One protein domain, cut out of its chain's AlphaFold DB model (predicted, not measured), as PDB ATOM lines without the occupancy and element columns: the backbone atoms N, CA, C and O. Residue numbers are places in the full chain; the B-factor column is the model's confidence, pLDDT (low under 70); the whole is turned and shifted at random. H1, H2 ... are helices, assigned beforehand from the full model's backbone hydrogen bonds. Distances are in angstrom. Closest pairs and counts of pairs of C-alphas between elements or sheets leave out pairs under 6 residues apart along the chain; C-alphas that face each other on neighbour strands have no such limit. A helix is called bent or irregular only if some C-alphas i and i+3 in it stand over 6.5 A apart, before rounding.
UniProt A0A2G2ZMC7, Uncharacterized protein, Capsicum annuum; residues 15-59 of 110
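Overview. This is residues 15 to 59 of the 110 residues of an uncharacterized protein of Capsicum annuum (UniProt A0A2G2ZMC7). A long helix, H3, sticks out as a free arm from a small head, in which the helix H1, the link of residues 26 to 35 and the short helix H2 lie together. The shape is open: H1 and H3 are the two unequal legs of a wide arch, with H2 between them near its top, and the two legs do not meet. The printed part has 45 residues with three named helices, H1, H2 and H3 in that order along the chain, no named strand, and the class all helix. The whole is loose, with a radius of gyration of the C-alphas of 12.8 A, and elongated, spanning 36 by 23 by 16 A.

Arrangement. Start at the longest helix, H3, residues 41 to 58, which touches no helix. Residues 41 to 59, of which 41 to 58 belong to H3, stand free: no C-alpha 8 or more residues away along the chain lies within 10 A of them. Before it comes H2, residues 36 to 39, close but not clearly touching H3; their closest C-alphas, those of Leu 38 and Arg 44, are 8.0 A apart. Farther on lies H1, residues 15 to 25, which is near H2, close but not clearly touching it; look at the C-alphas of Leu 24 and Gly 36, their closest pair, 6.8 A apart. H1 and H3 are apart. In the backbones of H1 and H3, every O i to N i+4 pair is within hydrogen-bond range; H2 is too short for such a pair, and its one O i to N i+3 pair is within range.

Along the chain. Find C-alpha 41 at (141.860, 176.042, 67.464); from there H3 runs 25.2 A over 18 residues to C-alpha 58 at (137.076, 164.612, 45.487). H2, with four residues, begins at Gly 36 and ends at Leu 39. Find C-alpha 15 at (160.755, 176.214, 52.644), the first printed residue; from it H1 runs 15.6 A over 11 residues to Leu 25. No helix is bent or irregular.

Size, cuts and confidence. Look for the two C-alphas farthest apart at Lys 32 and Asn 59, 36.5 A from each other. From the first to the last printed C-alpha, Ala 15 to Asn 59, the distance is 30.6 A. The printed residues run from 15 to 59 without a gap. The link from H1 to H2, with 10 residues, is short, the one from H2 to H3, with 1 residue, is tight, and no link is long. In the B-factor column the mean pLDDT of the printed part is 85.4, and residues 57 to 59 are under 70; the mean over H3 is 78, against 90 over H1 and 89 over H2.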
ATOM      1  N   ALA A  15     159.623 176.436  51.758       83.44
ATOM      2  CA  ALA A  15     160.755 176.214  52.644       83.44
ATOM      3  C   ALA A  15     160.488 176.643  54.096       83.44
ATOM      4  O   ALA A  15     160.934 175.958  55.015       83.44
ATOM      5  N   ASP A  16     159.769 177.741  54.326       86.38
ATOM      6  CA  ASP A  16     159.461 178.218  55.677       86.38
ATOM      7  C   ASP A  16     158.383 177.358  56.339       86.38
ATOM      8  O   ASP A  16     158.525 176.990  57.501       86.38
ATOM      9  N   LEU A  17     157.393 176.892  55.571       83.75
ATOM     10  CA  LEU A  17     156.405 175.934  56.074       83.75
ATOM     11  C   LEU A  17     157.058 174.617  56.522       83.75
ATOM     12  O   LEU A  17     156.737 174.087  57.583       83.75
ATOM     13  N   VAL A  18     157.998 174.087  55.734       88.50
ATOM     14  CA  VAL A  18     158.721 172.856  56.091       88.50
ATOM     15  C   VAL A  18     159.547 173.050  57.366       88.50
ATOM     16  O   VAL A  18     159.573 172.154  58.212       88.50
ATOM     17  N   LYS A  19     160.190 174.213  57.537       91.00
ATOM     18  CA  LYS A  19     160.922 174.550  58.771       91.00
ATOM     19  C   LYS A  19     159.988 174.618  59.974       91.00
ATOM     20  O   LYS A  19     160.321 174.056  61.015       91.00
ATOM     21  N   ASP A  20     158.827 175.243  59.826       90.94
ATOM     22  CA  ASP A  20     157.832 175.333  60.893       90.94
ATOM     23  C   ASP A  20     157.318 173.937  61.283       90.94
ATOM     24  O   ASP A  20     157.273 173.586  62.463       90.94
ATOM     25  N   CYS A  21     157.030 173.071  60.307       89.62
ATOM     26  CA  CYS A  21     156.670 171.679  60.583       89.62
ATOM     27  C   CYS A  21     157.790 170.925  61.318       89.62
ATOM     28  O   CYS A  21     157.524 170.219  62.291       89.62
ATOM     29  N   ALA A  22     159.044 171.091  60.894       93.31
ATOM     30  CA  ALA A  22     160.186 170.479  61.567       93.31
ATOM     31  C   ALA A  22     160.346 170.993  63.012       93.31
ATOM     32  O   ALA A  22     160.628 170.209  63.919       93.31
ATOM     33  N   ALA A  23     160.102 172.284  63.249       93.06
ATOM     34  CA  ALA A  23     160.148 172.891  64.576       93.06
ATOM     35  C   ALA A  23     159.042 172.377  65.513       93.06
ATOM     36  O   ALA A  23     159.250 172.331  66.726       93.06
ATOM     37  N   LEU A  24     157.880 171.968  64.992       93.38
ATOM     38  CA  LEU A  24     156.846 171.292  65.785       93.38
ATOM     39  C   LEU A  24     157.275 169.877  66.202       93.38
ATOM     40  O   LEU A  24     157.020 169.476  67.334       93.38
ATOM     41  N   LEU A  25     157.944 169.140  65.308       94.19
ATOM     42  CA  LEU A  25     158.395 167.761  65.549       94.19
ATOM     43  C   LEU A  25     159.588 167.665  66.513       94.19
ATOM     44  O   LEU A  25     159.801 166.622  67.122       94.19
ATOM     45  N   ALA A  26     160.365 168.740  66.653       94.81
ATOM     46  CA  ALA A  26     161.540 168.784  67.523       94.81
ATOM     47  C   ALA A  26     161.211 168.875  69.029       94.81
ATOM     48  O   ALA A  26     162.106 168.710  69.857       94.81
ATOM     49  N   TYR A  27     159.958 169.160  69.399       94.12
ATOM     50  CA  TYR A  27     159.526 169.304  70.791       94.12
ATOM     51  C   TYR A  27     158.740 168.076  71.258       94.12
ATOM     52  O   TYR A  27     157.869 167.584  70.549       94.12
ATOM     53  N   GLU A  28     158.966 167.649  72.505       93.94
ATOM     54  CA  GLU A  28     158.178 166.582  73.150       93.94
ATOM     55  C   GLU A  28     156.685 166.949  73.256       93.94
ATOM     56  O   GLU A  28     155.804 166.113  73.072       93.94
ATOM     57  N   LEU A  29     156.403 168.232  73.502       94.75
ATOM     58  CA  LEU A  29     155.070 168.832  73.450       94.75
ATOM     59  C   LEU A  29     155.052 169.895  72.340       94.75
ATOM     60  O   LEU A  29     155.534 171.008  72.578       94.75
ATOM     61  N   PRO A  30     154.486 169.606  71.152       92.38
ATOM     62  CA  PRO A  30     154.514 170.507  69.994       92.38
ATOM     63  C   PRO A  30     153.926 171.900  70.253       92.38
ATOM     64  O   PRO A  30     154.349 172.882  69.650       92.38
ATOM     65  N   GLN A  31     152.990 172.021  71.200       92.25
ATOM     66  CA  GLN A  31     152.379 173.300  71.581       92.25
ATOM     67  C   GLN A  31     153.367 174.253  72.270       92.25
ATOM     68  O   GLN A  31     153.117 175.453  72.324       92.25
ATOM     69  N   LYS A  32     154.482 173.735  72.803       93.81
ATOM     70  CA  LYS A  32     155.554 174.539  73.411       93.81
ATOM     71  C   LYS A  32     156.575 175.051  72.386       93.81
ATOM     72  O   LYS A  32     157.480 175.790  72.767       93.81
ATOM     73  N   SER A  33     156.451 174.654  71.118       94.50
ATOM     74  CA  SER A  33     157.293 175.157  70.033       94.50
ATOM     75  C   SER A  33     157.021 176.642  69.767       94.50
ATOM     76  O   SER A  33     155.910 177.130  69.985       94.50
ATOM     77  N   SER A  34     158.009 177.359  69.226       91.50
ATOM     78  CA  SER A  34     157.857 178.755  68.782       91.50
ATOM     79  C   SER A  34     156.762 178.931  67.724       91.50
ATOM     80  O   SER A  34     156.185 180.008  67.598       91.50
ATOM     81  N   VAL A  35     156.441 177.858  67.000       92.12
ATOM     82  CA  VAL A  35     155.379 177.797  65.986       92.12
ATOM     83  C   VAL A  35     154.143 177.028  66.462       92.12
ATOM     84  O   VAL A  35     153.280 176.664  65.668       92.12
ATOM     85  N   GLY A  36     154.006 176.816  67.775       90.88
ATOM     86  CA  GLY A  36     152.852 176.139  68.376       90.88
ATOM     87  C   GLY A  36     151.506 176.808  68.060       90.88
ATOM     88  O   GLY A  36     150.473 176.142  68.087       90.88
ATOM     89  N   TYR A  37     151.509 178.094  67.681       88.81
ATOM     90  CA  TYR A  37     150.318 178.828  67.239       88.81
ATOM     91  C   TYR A  37     149.643 178.199  66.005       88.81
ATOM     92  O   TYR A  37     148.425 178.303  65.866       88.81
ATOM     93  N   LEU A  38     150.395 177.487  65.154       88.50
ATOM     94  CA  LEU A  38     149.856 176.751  64.001       88.50
ATOM     95  C   LEU A  38     148.929 175.602  64.415       88.50
ATOM     96  O   LEU A  38     148.091 175.166  63.632       88.50
ATOM     97  N   LEU A  39     149.067 175.120  65.652       89.12
ATOM     98  CA  LEU A  39     148.215 174.084  66.223       89.12
ATOM     99  C   LEU A  39     146.996 174.661  66.946       89.12
ATOM    100  O   LEU A  39     146.246 173.884  67.526       89.12
ATOM    101  N   GLY A  40     146.793 175.980  66.965       88.94
ATOM    102  CA  GLY A  40     145.666 176.615  67.653       88.94
ATOM    103  C   GLY A  40     144.301 176.252  67.054       88.94
ATOM    104  O   GLY A  40     144.199 175.891  65.882       88.94
ATOM    105  N   ASP A  41     143.239 176.382  67.855       83.62
ATOM    106  CA  ASP A  41     141.860 176.042  67.464       83.62
ATOM    107  C   ASP A  41     141.411 176.698  66.151       83.62
ATOM    108  O   ASP A  41     140.914 176.010  65.264       83.62
ATOM    109  N   SER A  42     141.668 177.996  65.975       80.69
ATOM    110  CA  SER A  42     141.277 178.729  64.762       80.69
ATOM    111  C   SER A  42     141.960 178.200  63.498       80.69
ATOM    112  O   SER A  42     141.344 178.129  62.440       80.69
ATOM    113  N   GLN A  43     143.230 177.798  63.595       83.19
ATOM    114  CA  GLN A  43     143.953 177.246  62.449       83.19
ATOM    115  C   GLN A  43     143.475 175.825  62.134       83.19
ATOM    116  O   GLN A  43     143.370 175.458  60.963       83.19
ATOM    117  N   ARG A  44     143.138 175.043  63.167       83.12
ATOM    118  CA  ARG A  44     142.527 173.718  62.998       83.12
ATOM    119  C   ARG A  44     141.184 173.803  62.283       83.12
ATOM    120  O   ARG A  44     140.950 172.987  61.404       83.12
ATOM    121  N   GLU A  45     140.348 174.785  62.613       82.88
ATOM    122  CA  GLU A  45     139.059 175.018  61.948       82.88
ATOM    123  C   GLU A  45     139.240 175.382  60.465       82.88
ATOM    124  O   GLU A  45     138.651 174.741  59.602       82.88
ATOM    125  N   ILE A  46     140.151 176.310  60.148       77.31
ATOM    126  CA  ILE A  46     140.461 176.694  58.757       77.31
ATOM    127  C   ILE A  46     140.967 175.496  57.940       77.31
ATOM    128  O   ILE A  46     140.575 175.306  56.787       77.31
ATOM    129  N   ILE A  47     141.854 174.682  58.522       81.81
ATOM    130  CA  ILE A  47     142.368 173.479  57.861       81.81
ATOM    131  C   ILE A  47     141.258 172.439  57.722       81.81
ATOM    132  O   ILE A  47     141.145 171.833  56.661       81.81
ATOM    133  N   ALA A  48     140.432 172.244  58.751       84.31
ATOM    134  CA  ALA A  48     139.301 171.329  58.699       84.31
ATOM    135  C   ALA A  48     138.330 171.726  57.586       84.31
ATOM    136  O   ALA A  48     137.955 170.864  56.804       84.31
ATOM    137  N   ASP A  49     138.005 173.007  57.426       78.88
ATOM    138  CA  ASP A  49     137.166 173.499  56.330       78.88
ATOM    139  C   ASP A  49     137.809 173.282  54.959       78.88
ATOM    140  O   ASP A  49     137.151 172.806  54.034       78.88
ATOM    141  N   ALA A  50     139.103 173.576  54.817       78.75
ATOM    142  CA  ALA A  50     139.827 173.357  53.566       78.75
ATOM    143  C   ALA A  50     139.904 171.865  53.197       78.75
ATOM    144  O   ALA A  50     139.712 171.499  52.035       78.75
ATOM    145  N   VAL A  51     140.151 170.995  54.179       80.81
ATOM    146  CA  VAL A  51     140.183 169.537  54.006       80.81
ATOM    147  C   VAL A  51     138.784 169.002  53.733       80.81
ATOM    148  O   VAL A  51     138.621 168.214  52.808       80.81
ATOM    149  N   ASN A  52     137.763 169.458  54.457       81.62
ATOM    150  CA  ASN A  52     136.370 169.091  54.220       81.62
ATOM    151  C   ASN A  52     135.951 169.490  52.806       81.62
ATOM    152  O   ASN A  52     135.416 168.660  52.075       81.62
ATOM    153  N   ALA A  53     136.273 170.708  52.366       73.62
ATOM    154  CA  ALA A  53     136.034 171.148  50.997       73.62
ATOM    155  C   ALA A  53     136.783 170.274  49.978       73.62
ATOM    156  O   ALA A  53     136.201 169.875  48.970       73.62
ATOM    157  N   MET A  54     138.043 169.916  50.249       76.12
ATOM    158  CA  MET A  54     138.841 169.047  49.378       76.12
ATOM    159  C   MET A  54     138.245 167.636  49.279       76.12
ATOM    160  O   MET A  54     138.025 167.138  48.175       76.12
ATOM    161  N   VAL A  55     137.945 166.998  50.407       77.75
ATOM    162  CA  VAL A  55     137.361 165.650  50.480       77.75
ATOM    163  C   VAL A  55     135.994 165.621  49.809       77.75
ATOM    164  O   VAL A  55     135.722 164.754  48.984       77.75
ATOM    165  N   LEU A  56     135.143 166.607  50.088       72.38
ATOM    166  CA  LEU A  56     133.838 166.717  49.447       72.38
ATOM    167  C   LEU A  56     133.955 167.004  47.941       72.38
ATOM    168  O   LEU A  56     133.120 166.529  47.178       72.38
ATOM    169  N   SER A  57     134.994 167.722  47.493       60.19
ATOM    170  CA  SER A  57     135.251 167.960  46.062       60.19
ATOM    171  C   SER A  57     135.825 166.750  45.320       60.19
ATOM    172  O   SER A  57     135.683 166.650  44.105       60.19
ATOM    173  N   THR A  58     136.466 165.831  46.042       68.19
ATOM    174  CA  THR A  58     137.076 164.612  45.487       68.19
ATOM    175  C   THR A  58     136.189 163.379  45.657       68.19
ATOM    176  O   THR A  58     136.526 162.311  45.147       68.19
ATOM    177  N   ASN A  59     135.039 163.507  46.330       68.50
ATOM    178  CA  ASN A  59     134.105 162.410  46.534       68.50
ATOM    179  C   ASN A  59     133.315 162.103  45.241       68.50
ATOM    180  O   ASN A  59     132.485 162.917  44.825       68.50
TER     181      ASN A  59